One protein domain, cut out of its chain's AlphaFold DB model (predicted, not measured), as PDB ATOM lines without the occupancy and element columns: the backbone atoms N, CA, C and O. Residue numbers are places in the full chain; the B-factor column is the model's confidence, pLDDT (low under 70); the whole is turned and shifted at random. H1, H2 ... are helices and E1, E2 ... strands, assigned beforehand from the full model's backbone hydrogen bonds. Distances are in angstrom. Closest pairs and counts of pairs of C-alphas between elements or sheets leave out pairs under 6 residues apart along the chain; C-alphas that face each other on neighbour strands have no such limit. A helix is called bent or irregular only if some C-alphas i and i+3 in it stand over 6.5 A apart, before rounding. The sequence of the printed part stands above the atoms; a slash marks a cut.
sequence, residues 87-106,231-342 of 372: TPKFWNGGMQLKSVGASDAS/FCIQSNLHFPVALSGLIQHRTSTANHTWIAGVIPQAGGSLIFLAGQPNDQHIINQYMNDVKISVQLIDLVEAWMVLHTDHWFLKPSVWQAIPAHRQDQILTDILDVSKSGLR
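This is residues 87 to 106 and 231 to 342 of the 372 residues of an uncharacterized protein of Rhizobium meliloti (UniProt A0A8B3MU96). What shape do these atoms make? A twisted wall of five strands has H1 and H2 on one face, making two layers, with H2 packed mainly on E4 and H1 beside the strands, while at its E7 edge a smaller part is built from the hairpin of E1 and E2 with H4 packed on E2. What are the parts? The printed part has 132 residues, with seven named strands and four named helices in the order E1 E2 E3 E4 E5 E6 H1 H2 E7 H3 H4, of mixed class. The large sheet runs E3 E6 E5 E4 E7, all antiparallel. How is it spread? It is compact, with a radius of gyration of the C-alphas of 15.2 A and spans of 40 by 39 by 29 A.

Where are the strands of the large sheet? E3 is residues 231 to 235, E4 241 to 250 at 24.9 A, E5 255 to 265 at 31.6 A, E6 268 to 274 at 20.1 A, and E7 311 to 313. C-alpha 255 of E5 is at (193.901, 217.457, 201.486). Where are the other elements? E1 is residues 87 to 91, from C-alpha 87 at (188.681, 222.215, 227.565), and E2 94 to 101 at 21.8 A. H1 is residues 277 to 288, H2 293 to 307 at 20.3 A, H3 315 to 320, and H4 323 to 334, ending with C-alpha 334 at (182.274, 213.370, 218.155).

How do the strands pair? E4, E5 and E6 are a meander, each the antiparallel neighbour of the one before, and with E3 beside E6 a Greek key; N 247 and O 258 are 2.8 A apart, N 261 and O 272 3.0 A, N 233 and O 271 2.9 A. E4 bends by 67 degrees at residue 244 and pairs with E7 over residues 241 to 243, with N 242 and O 312 2.9 A apart. Which helices are on the sheet? H2 is on it, the closest C-alphas to E4 being Ile 247 and His 307, 5.1 A. H1, irregular with C-alphas 278 and 281 7.3 A apart, is on it at a height of 6.0 A. What of the rest? In the hairpin E1 and E2, N 89 and O 96 are 2.8 A apart. H2 and H4 touch, C-alphas of Val 305 and Ile 333 4.8 A apart, at a steep tilt of 55 degrees. Every O i to N i+4 pair is within hydrogen-bond range in H2 and H3, against 6 of 8 in H1 and 7 of 8 in H4.

How large is it, and is it cut? The C-alphas farthest apart, Asn 278 and Ala 323, are 42.4 A apart; residues 107 to 230 are not printed, a gap of 22.6 A. Where is confidence low? Residue 93 and residues 336 to 342 are under 70; the links printed whole are tight.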
ATOM      1  N   THR A  87     188.180 222.825 228.810       96.00
ATOM      2  CA  THR A  87     188.681 222.215 227.565       96.00
ATOM      3  C   THR A  87     187.946 220.900 227.291       96.00
ATOM      4  O   THR A  87     187.561 220.219 228.254       96.00
ATOM      5  N   PRO A  88     187.731 220.512 226.023       93.19
ATOM      6  CA  PRO A  88     187.076 219.254 225.697       93.19
ATOM      7  C   PRO A  88     187.952 218.055 226.088       93.19
ATOM      8  O   PRO A  88     189.162 218.013 225.855       93.19
ATOM      9  N   LYS A  89     187.336 217.051 226.713       89.00
ATOM     10  CA  LYS A  89     187.959 215.770 227.062       89.00
ATOM     11  C   LYS A  89     186.983 214.630 226.822       89.00
ATOM     12  O   LYS A  89     185.808 214.726 227.171       89.00
ATOM     13  N   PHE A  90     187.505 213.524 226.306       80.94
ATOM     14  CA  PHE A  90     186.743 212.287 226.212       80.94
ATOM     15  C   PHE A  90     186.571 211.660 227.602       80.94
ATOM     16  O   PHE A  90     187.534 211.538 228.367       80.94
ATOM     17  N   TRP A  91     185.345 211.272 227.940       76.94
ATOM     18  CA  TRP A  91     184.979 210.664 229.215       76.94
ATOM     19  C   TRP A  91     183.759 209.750 229.054       76.94
ATOM     20  O   TRP A  91     182.743 210.162 228.507       76.94
ATOM     21  N   ASN A  92     183.841 208.513 229.560       73.38
ATOM     22  CA  ASN A  92     182.742 207.533 229.563       73.38
ATOM     23  C   ASN A  92     182.014 207.359 228.212       73.38
ATOM     24  O   ASN A  92     180.797 207.220 228.178       73.38
ATOM     25  N   GLY A  93     182.747 207.362 227.094       69.69
ATOM     26  CA  GLY A  93     182.146 207.179 225.768       69.69
ATOM     27  C   GLY A  93     181.592 208.458 225.128       69.69
ATOM     28  O   GLY A  93     181.099 208.388 224.009       69.69
ATOM     29  N   GLY A  94     181.686 209.607 225.805       78.06
ATOM     30  CA  GLY A  94     181.233 210.908 225.310       78.06
ATOM     31  C   GLY A  94     182.291 212.006 225.456       78.06
ATOM     32  O   GLY A  94     183.351 211.796 226.048       78.06
ATOM     33  N   MET A  95     181.997 213.199 224.939       86.81
ATOM     34  CA  MET A  95     182.796 214.399 225.198       86.81
ATOM     35  C   MET A  95     182.204 215.194 226.349       86.81
ATOM     36  O   MET A  95     180.991 215.323 226.477       86.81
ATOM     37  N   GLN A  96     183.076 215.745 227.185       92.44
ATOM     38  CA  GLN A  96     182.713 216.658 228.262       92.44
ATOM     39  C   GLN A  96     183.725 217.793 228.326       92.44
ATOM     40  O   GLN A  96     184.910 217.594 228.050       92.44
ATOM     41  N   LEU A  97     183.288 218.976 228.755       94.44
ATOM     42  CA  LEU A  97     184.233 220.023 229.127       94.44
ATOM     43  C   LEU A  97     184.745 219.775 230.538       94.44
ATOM     44  O   LEU A  97     183.971 219.687 231.492       94.44
ATOM     45  N   LYS A  98     186.068 219.674 230.677       94.88
ATOM     46  CA  LYS A  98     186.722 219.560 231.979       94.88
ATOM     47  C   LYS A  98     187.406 220.858 232.360       94.88
ATOM     48  O   LYS A  98     188.027 221.516 231.530       94.88
ATOM     49  N   SER A  99     187.296 221.173 233.645       96.75
ATOM     50  CA  SER A  99     188.042 222.245 234.288       96.75
ATOM     51  C   SER A  99     189.516 221.868 234.390       96.75
ATOM     52  O   SER A  99     189.845 220.763 234.830       96.75
ATOM     53  N   VAL A 100     190.397 222.775 233.975       95.25
ATOM     54  CA  VAL A 100     191.849 222.587 234.005       95.25
ATOM     55  C   VAL A 100     192.507 223.844 234.557       95.25
ATOM     56  O   VAL A 100     192.147 224.960 234.175       95.25
ATOM     57  N   GLY A 101     193.457 223.665 235.474       95.56
ATOM     58  CA  GLY A 101     194.200 224.771 236.070       95.56
ATOM     59  C   GLY A 101     195.138 225.445 235.068       95.56
ATOM     60  O   GLY A 101     195.614 224.819 234.120       95.56
ATOM     61  N   ALA A 102     195.453 226.718 235.309       92.25
ATOM     62  CA  ALA A 102     196.315 227.522 234.434       92.25
ATOM     63  C   ALA A 102     197.692 226.895 234.133       92.25
ATOM     64  O   ALA A 102     198.259 227.161 233.082       92.25
ATOM     65  N   SER A 103     198.240 226.104 235.062       90.19
ATOM     66  CA  SER A 103     199.540 225.428 234.931       90.19
ATOM     67  C   SER A 103     199.510 224.156 234.090       90.19
ATOM     68  O   SER A 103     200.564 223.694 233.671       90.19
ATOM     69  N   ASP A 104     198.332 223.562 233.913       91.56
ATOM     70  CA  ASP A 104     198.122 222.345 233.127       91.56
ATOM     71  C   ASP A 104     197.531 222.677 231.749       91.56
ATOM     72  O   ASP A 104     197.715 221.924 230.787       91.56
ATOM     73  N   ALA A 105     196.822 223.804 231.640       93.75
ATOM     74  CA  ALA A 105     196.239 224.274 230.396       93.75
ATOM     75  C   ALA A 105     197.321 224.448 229.324       93.75
ATOM     76  O   ALA A 105     198.352 225.080 229.524       93.75
ATOM     77  N   SER A 106     197.054 223.886 228.152       93.81
ATOM     78  CA  SER A 106     197.930 223.973 226.988       93.81
ATOM     79  C   SER A 106     199.309 223.312 227.123       93.81
ATOM     80  O   SER A 106     200.187 223.548 226.295       93.81
ATOM     81  N   PHE A 231     197.766 233.444 206.822       89.81
ATOM     82  CA  PHE A 231     196.873 234.563 207.021       89.81
ATOM     83  C   PHE A 231     196.932 234.958 208.487       89.81
ATOM     84  O   PHE A 231     196.977 234.095 209.359       89.81
ATOM     85  N   CYS A 232     196.925 236.254 208.769       91.75
ATOM     86  CA  CYS A 232     196.936 236.761 210.129       91.75
ATOM     87  C   CYS A 232     196.161 238.074 210.177       91.75
ATOM     88  O   CYS A 232     196.437 238.981 209.390       91.75
ATOM     89  N   ILE A 233     195.191 238.170 211.085       91.62
ATOM     90  CA  ILE A 233     194.418 239.390 211.323       91.62
ATOM     91  C   ILE A 233     194.262 239.653 212.812       91.62
ATOM     92  O   ILE A 233     194.070 238.740 213.617       91.62
ATOM     93  N   GLN A 234     194.264 240.937 213.159       91.94
ATOM     94  CA  GLN A 234     193.794 241.399 214.452       91.94
ATOM     95  C   GLN A 234     192.306 241.732 214.334       91.94
ATOM     96  O   GLN A 234     191.923 242.668 213.634       91.94
ATOM     97  N   SER A 235     191.467 240.969 215.026       91.38
ATOM     98  CA  SER A 235     190.046 241.266 215.173       91.38
ATOM     99  C   SER A 235     189.816 242.108 216.425       91.38
ATOM    100  O   SER A 235     190.469 241.900 217.449       91.38
ATOM    101  N   ASN A 236     188.860 243.033 216.356       92.44
ATOM    102  CA  ASN A 236     188.349 243.762 217.518       92.44
ATOM    103  C   ASN A 236     187.364 242.923 218.355       92.44
ATOM    104  O   ASN A 236     186.949 243.353 219.429       92.44
ATOM    105  N   LEU A 237     186.974 241.736 217.879       93.06
ATOM    106  CA  LEU A 237     186.167 240.803 218.655       93.06
ATOM    107  C   LEU A 237     187.002 240.183 219.776       93.06
ATOM    108  O   LEU A 237     188.125 239.728 219.562       93.06
ATOM    109  N   HIS A 238     186.414 240.113 220.966       93.62
ATOM    110  CA  HIS A 238     186.988 239.406 222.104       93.62
ATOM    111  C   HIS A 238     186.427 237.991 222.153       93.62
ATOM    112  O   HIS A 238     185.365 237.751 222.729       93.62
ATOM    113  N   PHE A 239     187.141 237.047 221.547       95.56
ATOM    114  CA  PHE A 239     186.761 235.648 221.640       95.56
ATOM    115  C   PHE A 239     187.014 235.138 223.064       95.56
ATOM    116  O   PHE A 239     188.128 235.261 223.575       95.56
ATOM    117  N   PRO A 240     186.020 234.520 223.727       96.25
ATOM    118  CA  PRO A 240     186.199 233.944 225.057       96.25
ATOM    119  C   PRO A 240     186.892 232.572 225.013       96.25
ATOM    120  O   PRO A 240     186.743 231.769 225.936       96.25
ATOM    121  N   VAL A 241     187.620 232.293 223.932       96.75
ATOM    122  CA  VAL A 241     188.285 231.027 223.654       96.75
ATOM    123  C   VAL A 241     189.700 231.285 223.153       96.75
ATOM    124  O   VAL A 241     189.920 232.132 222.292       96.75
ATOM    125  N   ALA A 242     190.656 230.533 223.688       97.00
ATOM    126  CA  ALA A 242     191.999 230.423 223.149       97.00
ATOM    127  C   ALA A 242     192.112 229.075 222.444       97.00
ATOM    128  O   ALA A 242     191.878 228.039 223.064       97.00
ATOM    129  N   LEU A 243     192.464 229.081 221.167       95.81
ATOM    130  CA  LEU A 243     192.558 227.893 220.325       95.81
ATOM    131  C   LEU A 243     193.906 227.897 219.625       95.81
ATOM    132  O   LEU A 243     194.351 228.940 219.145       95.81
ATOM    133  N   SER A 244     194.555 226.740 219.548       95.38
ATOM    134  CA  SER A 244     195.686 226.582 218.640       95.38
ATOM    135  C   SER A 244     195.894 225.129 218.258       95.38
ATOM    136  O   SER A 244     196.192 224.301 219.111       95.38
ATOM    137  N   GLY A 245     195.752 224.787 216.985       95.44
ATOM    138  CA  GLY A 245     195.928 223.400 216.582       95.44
ATOM    139  C   GLY A 245     195.805 223.168 215.093       95.44
ATOM    140  O   GLY A 245     195.809 224.098 214.292       95.44
ATOM    141  N   LEU A 246     195.721 221.889 214.753       94.62
ATOM    142  CA  LEU A 246     195.658 221.414 213.381       94.62
ATOM    143  C   LEU A 246     194.266 221.623 212.764       94.62
ATOM    144  O   LEU A 246     193.254 221.293 213.378       94.62
ATOM    145  N   ILE A 247     194.239 222.078 211.514       92.19
ATOM    146  CA  ILE A 247     193.083 222.058 210.618       92.19
ATOM    147  C   ILE A 247     193.408 221.156 209.431       92.19
ATOM    148  O   ILE A 247     194.458 221.276 208.804       92.19
ATOM    149  N   GLN A 248     192.482 220.253 209.119       89.19
ATOM    150  CA  GLN A 248     192.506 219.447 207.903       89.19
ATOM    151  C   GLN A 248     191.450 220.001 206.951       89.19
ATOM    152  O   GLN A 248     190.251 219.887 207.216       89.19
ATOM    153  N   HIS A 249     191.895 220.634 205.869       89.31
ATOM    154  CA  HIS A 249     191.023 221.216 204.856       89.31
ATOM    155  C   HIS A 249     191.055 220.362 203.587       89.31
ATOM    156  O   HIS A 249     192.122 220.058 203.062       89.31
ATOM    157  N   ARG A 250     189.889 219.966 203.076       87.94
ATOM    158  CA  ARG A 250     189.778 219.144 201.866       87.94
ATOM    159  C   ARG A 250     189.230 219.976 200.715       87.94
ATOM    160  O   ARG A 250     188.142 220.535 200.819       87.94
ATOM    161  N   THR A 251     189.952 219.976 199.603       86.56
ATOM    162  CA  THR A 251     189.480 220.462 198.304       86.56
ATOM    163  C   THR A 251     189.053 219.281 197.428       86.56
ATOM    164  O   THR A 251     189.142 218.118 197.829       86.56
ATOM    165  N   SER A 252     188.575 219.551 196.212       85.06
ATOM    166  CA  SER A 252     188.246 218.495 195.244       85.06
ATOM    167  C   SER A 252     189.471 217.704 194.771       85.06
ATOM    168  O   SER A 252     189.312 216.591 194.276       85.06
ATOM    169  N   THR A 253     190.678 218.259 194.916       85.69
ATOM    170  CA  THR A 253     191.917 217.695 194.361       85.69
ATOM    171  C   THR A 253     192.929 217.271 195.421       85.69
ATOM    172  O   THR A 253     193.764 216.414 195.133       85.69
ATOM    173  N   ALA A 254     192.877 217.828 196.635       88.06
ATOM    174  CA  ALA A 254     193.866 217.554 197.675       88.06
ATOM    175  C   ALA A 254     193.321 217.723 199.105       88.06
ATOM    176  O   ALA A 254     192.296 218.357 199.350       88.06
ATOM    177  N   ASN A 255     194.051 217.148 200.064       89.12
ATOM    178  CA  ASN A 255     193.901 217.457 201.486       89.12
ATOM    179  C   ASN A 255     195.066 218.362 201.896       89.12
ATOM    180  O   ASN A 255     196.208 218.083 201.531       89.12
ATOM    181  N   HIS A 256     194.764 219.393 202.670       91.31
ATOM    182  CA  HIS A 256     195.694 220.411 203.128       91.31
ATOM    183  C   HIS A 256     195.758 220.397 204.655       91.31
ATOM    184  O   HIS A 256     194.732 220.330 205.337       91.31
ATOM    185  N   THR A 257     196.979 220.472 205.175       93.31
ATOM    186  CA  THR A 257     197.294 220.460 206.606       93.31
ATOM    187  C   THR A 257     197.682 221.876 207.004       93.31
ATOM    188  O   THR A 257     198.737 222.358 206.596       93.31
ATOM    189  N   TRP A 258     196.843 222.541 207.795       94.88
ATOM    190  CA  TRP A 258     197.086 223.900 208.281       94.88
ATOM    191  C   TRP A 258     197.177 223.935 209.801       94.88
ATOM    192  O   TRP A 258     196.625 223.089 210.502       94.88
ATOM    193  N   ILE A 259     197.831 224.960 210.322       96.06
ATOM    194  CA  ILE A 259     197.788 225.344 211.724       96.06
ATOM    195  C   ILE A 259     196.900 226.566 211.848       96.06
ATOM    196  O   ILE A 259     197.057 227.520 211.094       96.06
ATOM    197  N   ALA A 260     195.999 226.553 212.819       95.50
ATOM    198  CA  ALA A 260     195.157 227.688 213.142       95.50
ATOM    199  C   ALA A 260     195.353 228.130 214.580       95.50
ATOM    200  O   ALA A 260     195.684 227.324 215.458       95.50
ATOM    201  N   GLY A 261     195.073 229.400 214.838       95.81
ATOM    202  CA  GLY A 261     194.956 229.892 216.195       95.81
ATOM    203  C   GLY A 261     193.986 231.050 216.342       95.81
ATOM    204  O   GLY A 261     193.819 231.869 215.442       95.81
ATOM    205  N   VAL A 262     193.374 231.097 217.521       96.25
ATOM    206  CA  VAL A 262     192.566 232.205 218.030       96.25
ATOM    207  C   VAL A 262     193.146 232.555 219.388       96.25
ATOM    208  O   VAL A 262     193.107 231.747 220.315       96.25
ATOM    209  N   ILE A 263     193.746 233.733 219.492       95.12
ATOM    210  CA  ILE A 263     194.547 234.146 220.643       95.12
ATOM    211  C   ILE A 263     193.909 235.412 221.235       95.12
ATOM    212  O   ILE A 263     194.104 236.500 220.682       95.12
ATOM    213  N   PRO A 264     193.150 235.293 222.342       94.44
ATOM    214  CA  PRO A 264     192.586 236.434 223.058       94.44
ATOM    215  C   PRO A 264     193.660 237.381 223.593       94.44
ATOM    216  O   PRO A 264     194.658 236.954 224.183       94.44
ATOM    217  N   GLN A 265     193.450 238.680 223.390       91.31
ATOM    218  CA  GLN A 265     194.339 239.756 223.823       91.31
ATOM    219  C   GLN A 265     193.527 240.956 224.335       91.31
ATOM    220  O   GLN A 265     192.340 241.103 224.045       91.31
ATOM    221  N   ALA A 266     194.185 241.874 225.050       86.56
ATOM    222  CA  ALA A 266     193.526 243.053 225.622       86.56
ATOM    223  C   ALA A 266     192.794 243.932 224.585       86.56
ATOM    224  O   ALA A 266     191.808 244.571 224.932       86.56
ATOM    225  N   GLY A 267     193.252 243.953 223.326       87.31
ATOM    226  CA  GLY A 267     192.652 244.725 222.225       87.31
ATOM    227  C   GLY A 267     191.738 243.932 221.282       87.31
ATOM    228  O   GLY A 267     191.410 244.437 220.212       87.31
ATOM    229  N   GLY A 268     191.377 242.690 221.624       92.88
ATOM    230  CA  GLY A 268     190.508 241.838 220.810       92.88
ATOM    231  C   GLY A 268     191.056 240.421 220.703       92.88
ATOM    232  O   GLY A 268     191.359 239.781 221.708       92.88
ATOM    233  N   SER A 269     191.184 239.885 219.496       94.62
ATOM    234  CA  SER A 269     191.749 238.549 219.287       94.62
ATOM    235  C   SER A 269     192.555 238.495 218.005       94.62
ATOM    236  O   SER A 269     192.124 238.980 216.961       94.62
ATOM    237  N   LEU A 270     193.726 237.879 218.097       94.19
ATOM    238  CA  LEU A 270     194.534 237.558 216.934       94.19
ATOM    239  C   LEU A 270     194.051 236.230 216.359       94.19
ATOM    240  O   LEU A 270     193.907 235.251 217.097       94.19
ATOM    241  N   ILE A 271     193.824 236.201 215.054       94.56
ATOM    242  CA  ILE A 271     193.412 235.005 214.327       94.56
ATOM    243  C   ILE A 271     194.431 234.753 213.236       94.56
ATOM    244  O   ILE A 271     194.735 235.656 212.455       94.56
ATOM    245  N   PHE A 272     194.951 233.531 213.184       94.31
ATOM    246  CA  PHE A 272     195.931 233.155 212.179       94.31
ATOM    247  C   PHE A 272     195.681 231.762 211.608       94.31
ATOM    248  O   PHE A 272     195.131 230.885 212.276       94.31
ATOM    249  N   LEU A 273     196.125 231.588 210.367       95.00
ATOM    250  CA  LEU A 273     196.274 230.324 209.663       95.00
ATOM    251  C   LEU A 273     197.681 230.258 209.078       95.00
ATOM    252  O   LEU A 273     198.155 231.243 208.521       95.00
ATOM    253  N   ALA A 274     198.320 229.102 209.151       94.25
ATOM    254  CA  ALA A 274     199.598 228.830 208.511       94.25
ATOM    255  C   ALA A 274     199.532 227.477 207.805       94.25
ATOM    256  O   ALA A 274     198.968 226.523 208.339       94.25
ATOM    257  N   GLY A 275     200.086 227.390 206.603       93.88
ATOM    258  CA  GLY A 275     200.080 226.173 205.790       93.88
ATOM    259  C   GLY A 275     201.358 226.058 204.979       93.88
ATOM    260  O   GLY A 275     202.325 226.773 205.232       93.88
ATOM    261  N   GLN A 276     201.395 225.157 203.998       91.25
ATOM    262  CA  GLN A 276     202.554 225.090 203.106       91.25
ATOM    263  C   GLN A 276     202.542 226.274 202.122       91.25
ATOM    264  O   GLN A 276     201.475 226.834 201.856       91.25
ATOM    265  N   PRO A 277     203.684 226.647 201.509       90.75
ATOM    266  CA  PRO A 277     203.734 227.736 200.529       90.75
ATOM    267  C   PRO A 277     202.697 227.615 199.405       90.75
ATOM    268  O   PRO A 277     202.084 228.605 199.008       90.75
ATOM    269  N   ASN A 278     202.438 226.386 198.954       91.75
ATOM    270  CA  ASN A 278     201.469 226.097 197.896       91.75
ATOM    271  C   ASN A 278     200.003 226.283 198.333       91.75
ATOM    272  O   ASN A 278     199.127 226.395 197.478       91.75
ATOM    273  N   ASP A 279     199.728 226.365 199.637       92.88
ATOM    274  CA  ASP A 279     198.374 226.526 200.174       92.88
ATOM    275  C   ASP A 279     197.946 227.995 200.285       92.88
ATOM    276  O   ASP A 279     196.772 228.271 200.526       92.88
ATOM    277  N   GLN A 280     198.858 228.957 200.094       93.19
ATOM    278  CA  GLN A 280     198.593 230.382 200.334       93.19
ATOM    279  C   GLN A 280     197.354 230.901 199.591       93.19
ATOM    280  O   GLN A 280     196.562 231.656 200.157       93.19
ATOM    281  N   HIS A 281     197.176 230.519 198.324       92.94
ATOM    282  CA  HIS A 281     196.011 230.938 197.541       92.94
ATOM    283  C   HIS A 281     194.703 230.374 198.117       92.94
ATOM    284  O   HIS A 281     193.711 231.097 198.195       92.94
ATOM    285  N   ILE A 282     194.727 229.122 198.575       92.94
ATOM    286  CA  ILE A 282     193.570 228.425 199.147       92.94
ATOM    287  C   ILE A 282     193.219 229.027 200.509       92.94
ATOM    288  O   ILE A 282     192.054 229.311 200.762       92.94
ATOM    289  N   ILE A 283     194.220 229.309 201.349       93.25
ATOM    290  CA  ILE A 283     194.036 230.015 202.625       93.25
ATOM    291  C   ILE A 283     193.422 231.398 202.383       93.25
ATOM    292  O   ILE A 283     192.460 231.773 203.049       93.25
ATOM    293  N   ASN A 284     193.934 232.149 201.402       91.50
ATOM    294  CA  ASN A 284     193.379 233.457 201.056       91.50
ATOM    295  C   ASN A 284     191.926 233.346 200.590       91.50
ATOM    296  O   ASN A 284     191.101 234.154 200.999       91.50
ATOM    297  N   GLN A 285     191.595 232.354 199.761       89.75
ATOM    298  CA  GLN A 285     190.219 232.117 199.329       89.75
ATOM    299  C   GLN A 285     189.313 231.769 200.515       89.75
ATOM    300  O   GLN A 285     188.272 232.395 200.679       89.75
ATOM    301  N   TYR A 286     189.749 230.843 201.372       89.25
ATOM    302  CA  TYR A 286     189.031 230.429 202.576       89.25
ATOM    303  C   TYR A 286     188.728 231.613 203.506       89.25
ATOM    304  O   TYR A 286     187.626 231.722 204.036       89.25
ATOM    305  N   MET A 287     189.681 232.539 203.658       89.06
ATOM    306  CA  MET A 287     189.506 233.723 204.501       89.06
ATOM    307  C   MET A 287     188.774 234.878 203.807       89.06
ATOM    308  O   MET A 287     188.120 235.665 204.486       89.06
ATOM    309  N   ASN A 288     188.819 234.985 202.476       85.25
ATOM    310  CA  ASN A 288     188.095 236.018 201.722       85.25
ATOM    311  C   ASN A 288     186.569 235.894 201.848       85.25
ATOM    312  O   ASN A 288     185.855 236.892 201.695       85.25
ATOM    313  N   ASP A 289     186.068 234.692 202.127       78.31
ATOM    314  CA  ASP A 289     184.644 234.440 202.352       78.31
ATOM    315  C   ASP A 289     184.168 234.938 203.733       78.31
ATOM    316  O   ASP A 289     182.965 235.103 203.959       78.31
ATOM    317  N   VAL A 290     185.106 235.270 204.629       83.38
ATOM    318  CA  VAL A 290     184.868 235.769 205.990       83.38
ATOM    319  C   VAL A 290     184.999 237.296 206.003       83.38
ATOM    320  O   VAL A 290     186.059 237.858 206.270       83.38
ATOM    321  N   LYS A 291     183.907 237.992 205.678       73.12
ATOM    322  CA  LYS A 291     183.879 239.450 205.449       73.12
ATOM    323  C   LYS A 291     183.336 240.261 206.622       73.12
ATOM    324  O   LYS A 291     183.629 241.450 206.721       73.12
ATOM    325  N   ILE A 292     182.528 239.649 207.488       77.56
ATOM    326  CA  ILE A 292     181.885 240.323 208.627       77.56
ATOM    327  C   ILE A 292     182.074 239.547 209.931       77.56
ATOM    328  O   ILE A 292     182.260 238.332 209.931       77.56
ATOM    329  N   SER A 293     181.960 240.250 211.060       82.69
ATOM    330  CA  SER A 293     182.189 239.712 212.407       82.69
ATOM    331  C   SER A 293     181.405 238.436 212.732       82.69
ATOM    332  O   SER A 293     181.933 237.573 213.419       82.69
ATOM    333  N   VAL A 294     180.172 238.288 212.229       83.62
ATOM    334  CA  VAL A 294     179.347 237.087 212.466       83.62
ATOM    335  C   VAL A 294     179.964 235.847 211.815       83.62
ATOM    336  O   VAL A 294     180.112 234.827 212.474       83.62
ATOM    337  N   GLN A 295     180.435 235.959 210.572       87.50
ATOM    338  CA  GLN A 295     181.081 234.843 209.871       87.50
ATOM    339  C   GLN A 295     182.383 234.415 210.559       87.50
ATOM    340  O   GLN A 295     182.756 233.248 210.526       87.50
ATOM    341  N   LEU A 296     183.080 235.360 211.198       89.69
ATOM    342  CA  LEU A 296     184.279 235.063 211.973       89.69
ATOM    343  C   LEU A 296     183.950 234.272 213.248       89.69
ATOM    344  O   LEU A 296     184.750 233.446 213.672       89.69
ATOM    345  N   ILE A 297     182.777 234.501 213.846       90.19
ATOM    346  CA  ILE A 297     182.292 233.705 214.979       90.19
ATOM    347  C   ILE A 297     181.976 232.281 214.523       90.19
ATOM    348  O   ILE A 297     182.489 231.339 215.126       90.19
ATOM    349  N   ASP A 298     181.230 232.136 213.424       90.00
ATOM    350  CA  ASP A 298     180.900 230.829 212.842       90.00
ATOM    351  C   ASP A 298     182.169 230.038 212.484       90.00
ATOM    352  O   ASP A 298     182.256 228.834 212.728       90.00
ATOM    353  N   LEU A 299     183.188 230.724 211.957       91.50
ATOM    354  CA  LEU A 299     184.488 230.137 211.642       91.50
ATOM    355  C   LEU A 299     185.181 229.570 212.888       91.50
ATOM    356  O   LEU A 299     185.647 228.431 212.875       91.50
ATOM    357  N   VAL A 300     185.258 230.360 213.961       93.25
ATOM    358  CA  VAL A 300     185.910 229.936 215.207       93.25
ATOM    359  C   VAL A 300     185.148 228.780 215.856       93.25
ATOM    360  O   VAL A 300     185.780 227.825 216.311       93.25
ATOM    361  N   GLU A 301     183.812 228.809 215.847       91.06
ATOM    362  CA  GLU A 301     182.987 227.686 216.313       91.06
ATOM    363  C   GLU A 301     183.248 226.425 215.478       91.06
ATOM    364  O   GLU A 301     183.499 225.355 216.038       91.06
ATOM    365  N   ALA A 302     183.299 226.547 214.148       90.38
ATOM    366  CA  ALA A 302     183.620 225.429 213.266       90.38
ATOM    367  C   ALA A 302     185.009 224.841 213.566       90.38
ATOM    368  O   ALA A 302     185.167 223.620 213.587       90.38
ATOM    369  N   TRP A 303     186.014 225.669 213.865       92.31
ATOM    370  CA  TRP A 303     187.343 225.183 214.259       92.31
ATOM    371  C   TRP A 303     187.330 224.422 215.586       92.31
ATOM    372  O   TRP A 303     187.986 223.383 215.691       92.31
ATOM    373  N   MET A 304     186.571 224.904 216.572       92.19
ATOM    374  CA  MET A 304     186.425 224.248 217.877       92.19
ATOM    375  C   MET A 304     185.711 222.896 217.790       92.19
ATOM    376  O   MET A 304     186.014 221.995 218.574       92.19
ATOM    377  N   VAL A 305     184.741 222.771 216.881       88.19
ATOM    378  CA  VAL A 305     183.886 221.583 216.773       88.19
ATOM    379  C   VAL A 305     184.465 220.552 215.804       88.19
ATOM    380  O   VAL A 305     184.464 219.365 216.112       88.19
ATOM    381  N   LEU A 306     184.978 220.984 214.648       85.06
ATOM    382  CA  LEU A 306     185.292 220.083 213.531       85.06
ATOM    383  C   LEU A 306     186.782 219.813 213.330       85.06
ATOM    384  O   LEU A 306     187.130 218.823 212.683       85.06
ATOM    385  N   HIS A 307     187.666 220.682 213.828       86.19
ATOM    386  CA  HIS A 307     189.074 220.647 213.428       86.19
ATOM    387  C   HIS A 307     190.046 220.377 214.571       86.19
ATOM    388  O   HIS A 307     190.910 219.507 214.435       86.19
ATOM    389  N   THR A 308     189.916 221.073 215.702       89.06
ATOM    390  CA  THR A 308     190.845 220.901 216.820       89.06
ATOM    391  C   THR A 308     190.142 220.774 218.159       89.06
ATOM    392  O   THR A 308     189.188 221.478 218.462       89.06
ATOM    393  N   ASP A 309     190.674 219.884 218.992       85.50
ATOM    394  CA  ASP A 309     190.318 219.718 220.397       85.50
ATOM    395  C   ASP A 309     191.195 220.576 221.324       85.50
ATOM    396  O   ASP A 309     190.999 220.591 222.540       85.50
ATOM    397  N   HIS A 310     192.181 221.294 220.773       94.75
ATOM    398  CA  HIS A 310     193.104 222.110 221.555       94.75
ATOM    399  C   HIS A 310     192.626 223.544 221.698       94.75
ATOM    400  O   HIS A 310     193.192 224.492 221.142       94.75
ATOM    401  N   TRP A 311     191.565 223.685 222.479       96.31
ATOM    402  CA  TRP A 311     191.025 224.977 222.847       96.31
ATOM    403  C   TRP A 311     190.635 225.039 224.320       96.31
ATOM    404  O   TRP A 311     190.393 224.029 224.988       96.31
ATOM    405  N   PHE A 312     190.608 226.267 224.824       97.75
ATOM    406  CA  PHE A 312     190.339 226.611 226.209       97.75
ATOM    407  C   PHE A 312     189.295 227.715 226.242       97.75
ATOM    408  O   PHE A 312     189.498 228.759 225.634       97.75
ATOM    409  N   LEU A 313     188.189 227.478 226.935       97.56
ATOM    410  CA  LEU A 313     187.026 228.355 226.991       97.56
ATOM    411  C   LEU A 313     186.866 228.936 228.397       97.56
ATOM    412  O   LEU A 313     187.068 228.243 229.403       97.56
ATOM    413  N   LYS A 314     186.460 230.204 228.463       97.62
ATOM    414  CA  LYS A 314     186.087 230.874 229.712       97.62
ATOM    415  C   LYS A 314     184.873 230.179 230.366       97.62
ATOM    416  O   LYS A 314     183.841 230.049 229.700       97.62
ATOM    417  N   PRO A 315     184.938 229.748 231.643       98.00
ATOM    418  CA  PRO A 315     183.879 228.928 232.244       98.00
ATOM    419  C   PRO A 315     182.475 229.556 232.241       98.00
ATOM    420  O   PRO A 315     181.509 228.867 231.909       98.00
ATOM    421  N   SER A 316     182.345 230.848 232.544       97.75
ATOM    422  CA  SER A 316     181.061 231.568 232.526       97.75
ATOM    423  C   SER A 316     180.378 231.562 231.161       97.75
ATOM    424  O   SER A 316     179.152 231.511 231.097       97.75
ATOM    425  N   VAL A 317     181.149 231.551 230.069       96.25
ATOM    426  CA  VAL A 317     180.590 231.489 228.712       96.25
ATOM    427  C   VAL A 317     179.941 230.141 228.465       96.25
ATOM    428  O   VAL A 317     178.821 230.099 227.972       96.25
ATOM    429  N   TRP A 318     180.585 229.047 228.874       96.31
ATOM    430  CA  TRP A 318     179.965 227.727 228.785       96.31
ATOM    431  C   TRP A 318     178.682 227.650 229.612       96.31
ATOM    432  O   TRP A 318     177.656 227.205 229.113       96.31
ATOM    433  N   GLN A 319     178.715 228.147 230.851       96.62
ATOM    434  CA  GLN A 319     177.560 228.135 231.756       96.62
ATOM    435  C   GLN A 319     176.369 228.952 231.235       96.62
ATOM    436  O   GLN A 319     175.229 228.627 231.556       96.62
ATOM    437  N   ALA A 320     176.623 229.988 230.434       97.00
ATOM    438  CA  ALA A 320     175.583 230.793 229.808       97.00
ATOM    439  C   ALA A 320     174.925 230.107 228.594       97.00
ATOM    440  O   ALA A 320     173.820 230.491 228.207       97.00
ATOM    441  N   ILE A 321     175.567 229.098 227.992       93.88
ATOM    442  CA  ILE A 321     174.993 228.337 226.874       93.88
ATOM    443  C   ILE A 321     173.889 227.415 227.419       93.88
ATOM    444  O   ILE A 321     174.151 226.656 228.353       93.88
ATOM    445  N   PRO A 322     172.672 227.417 226.843       96.69
ATOM    446  CA  PRO A 322     171.608 226.503 227.253       96.69
ATOM    447  C   PRO A 322     172.031 225.030 227.172       96.69
ATOM    448  O   PRO A 322     172.687 224.630 226.211       96.69
ATOM    449  N   ALA A 323     171.593 224.203 228.129       95.62
ATOM    450  CA  ALA A 323     172.005 222.797 228.239       95.62
ATOM    451  C   ALA A 323     171.838 221.999 226.930       95.62
ATOM    452  O   ALA A 323     172.774 221.351 226.483       95.62
ATOM    453  N   HIS A 324     170.702 222.147 226.237       95.38
ATOM    454  CA  HIS A 324     170.477 221.463 224.957       95.38
ATOM    455  C   HIS A 324     171.512 221.838 223.877       95.38
ATOM    456  O   HIS A 324     171.860 221.015 223.033       95.38
ATOM    457  N   ARG A 325     172.025 223.078 223.888       92.94
ATOM    458  CA  ARG A 325     173.061 223.525 222.950       92.94
ATOM    459  C   ARG A 325     174.444 223.047 223.385       92.94
ATOM    460  O   ARG A 325     175.240 222.702 222.519       92.94
ATOM    461  N   GLN A 326     174.710 222.978 224.691       93.94
ATOM    462  CA  GLN A 326     175.921 222.340 225.216       93.94
ATOM    463  C   GLN A 326     176.014 220.880 224.753       93.94
ATOM    464  O   GLN A 326     177.039 220.477 224.205       93.94
ATOM    465  N   ASP A 327     174.926 220.120 224.900       91.81
ATOM    466  CA  ASP A 327     174.853 218.719 224.478       91.81
ATOM    467  C   ASP A 327     175.057 218.570 222.965       91.81
ATOM    468  O   ASP A 327     175.793 217.683 222.522       91.81
ATOM    469  N   GLN A 328     174.477 219.474 222.166       90.56
ATOM    470  CA  GLN A 328     174.681 219.491 220.717       90.56
ATOM    471  C   GLN A 328     176.148 219.741 220.350       90.56
ATOM    472  O   GLN A 328     176.691 219.006 219.533       90.56
ATOM    473  N   ILE A 329     176.806 220.727 220.971       89.56
ATOM    474  CA  ILE A 329     178.228 221.027 220.727       89.56
ATOM    475  C   ILE A 329     179.096 219.809 221.068       89.56
ATOM    476  O   ILE A 329     179.953 219.417 220.281       89.56
ATOM    477  N   LEU A 330     178.866 219.181 222.226       90.38
ATOM    478  CA  LEU A 330     179.629 218.005 222.654       90.38
ATOM    479  C   LEU A 330     179.404 216.797 221.734       90.38
ATOM    480  O   LEU A 330     180.345 216.048 221.471       90.38
ATOM    481  N   THR A 331     178.181 216.626 221.234       88.38
ATOM    482  CA  THR A 331     177.842 215.578 220.260       88.38
ATOM    483  C   THR A 331     178.505 215.847 218.912       88.38
ATOM    484  O   THR A 331     179.084 214.937 218.326       88.38
ATOM    485  N   ASP A 332     178.485 217.096 218.447       87.12
ATOM    486  CA  ASP A 332     179.058 217.480 217.157       87.12
ATOM    487  C   ASP A 332     180.580 217.305 217.119       87.12
ATOM    488  O   ASP A 332     181.112 216.920 216.082       87.12
ATOM    489  N   ILE A 333     181.275 217.487 218.249       83.88
ATOM    490  CA  ILE A 333     182.718 217.202 218.365       83.88
ATOM    491  C   ILE A 333     183.033 215.720 218.089       83.88
ATOM    492  O   ILE A 333     184.116 215.391 217.603       83.88
ATOM    493  N   LEU A 334     182.111 214.806 218.405       79.81
ATOM    494  CA  LEU A 334     182.274 213.370 218.155       79.81
ATOM    495  C   LEU A 334     181.831 212.943 216.755       79.81
ATOM    496  O   LEU A 334     182.127 211.820 216.337       79.81
ATOM    497  N   ASP A 335     181.118 213.805 216.034       77.75
ATOM    498  CA  ASP A 335     180.563 213.474 214.732       77.75
ATOM    499  C   ASP A 335     181.628 213.576 213.633       77.75
ATOM    500  O   ASP A 335     181.781 214.574 212.924       77.75
ATOM    501  N   VAL A 336     182.351 212.473 213.450       64.25
ATOM    502  CA  VAL A 336     183.360 212.318 212.394       64.25
ATOM    503  C   VAL A 336     182.787 212.433 210.976       64.25
ATOM    504  O   VAL A 336     183.547 212.636 210.029       64.25
ATOM    505  N   SER A 337     181.463 212.336 210.791       61.22
ATOM    506  CA  SER A 337     180.847 212.546 209.475       61.22
ATOM    507  C   SER A 337     180.844 214.023 209.068       61.22
ATOM    508  O   SER A 337     180.912 214.333 207.874       61.22
ATOM    509  N   LYS A 338     180.850 214.934 210.051       59.81
ATOM    510  CA  LYS A 338     180.890 216.388 209.846       59.81
ATOM    511  C   LYS A 338     182.301 216.930 209.625       59.81
ATOM    512  O   LYS A 338     182.445 217.975 208.999       59.81
ATOM    513  N   SER A 339     183.347 216.218 210.050       49.00
ATOM    514  CA  SER A 339     184.750 216.631 209.861       49.00
ATOM    515  C   SER A 339     185.309 216.343 208.456       49.00
ATOM    516  O   SER A 339     186.499 216.518 208.203       49.00
ATOM    517  N   GLY A 340     184.474 215.884 207.512       40.50
ATOM    518  CA  GLY A 340     184.886 215.587 206.133       40.50
ATOM    519  C   GLY A 340     185.750 214.325 205.981       40.50
ATOM    520  O   GLY A 340     186.080 213.934 204.854       40.50
ATOM    521  N   LEU A 341     186.069 213.633 207.081       35.56
ATOM    522  CA  LEU A 341     186.710 212.317 207.095       35.56
ATOM    523  C   LEU A 341     185.682 211.223 206.769       35.56
ATOM    524  O   LEU A 341     185.300 210.404 207.599       35.56
ATOM    525  N   ARG A 342     185.257 211.158 205.504       29.81
ATOM    526  CA  ARG A 342     184.713 209.905 204.965       29.81
ATOM    527  C   ARG A 342     185.862 208.904 204.857       29.81
ATOM    528  O   ARG A 342     186.629 208.954 203.896       29.81
TER     529      ARG A 342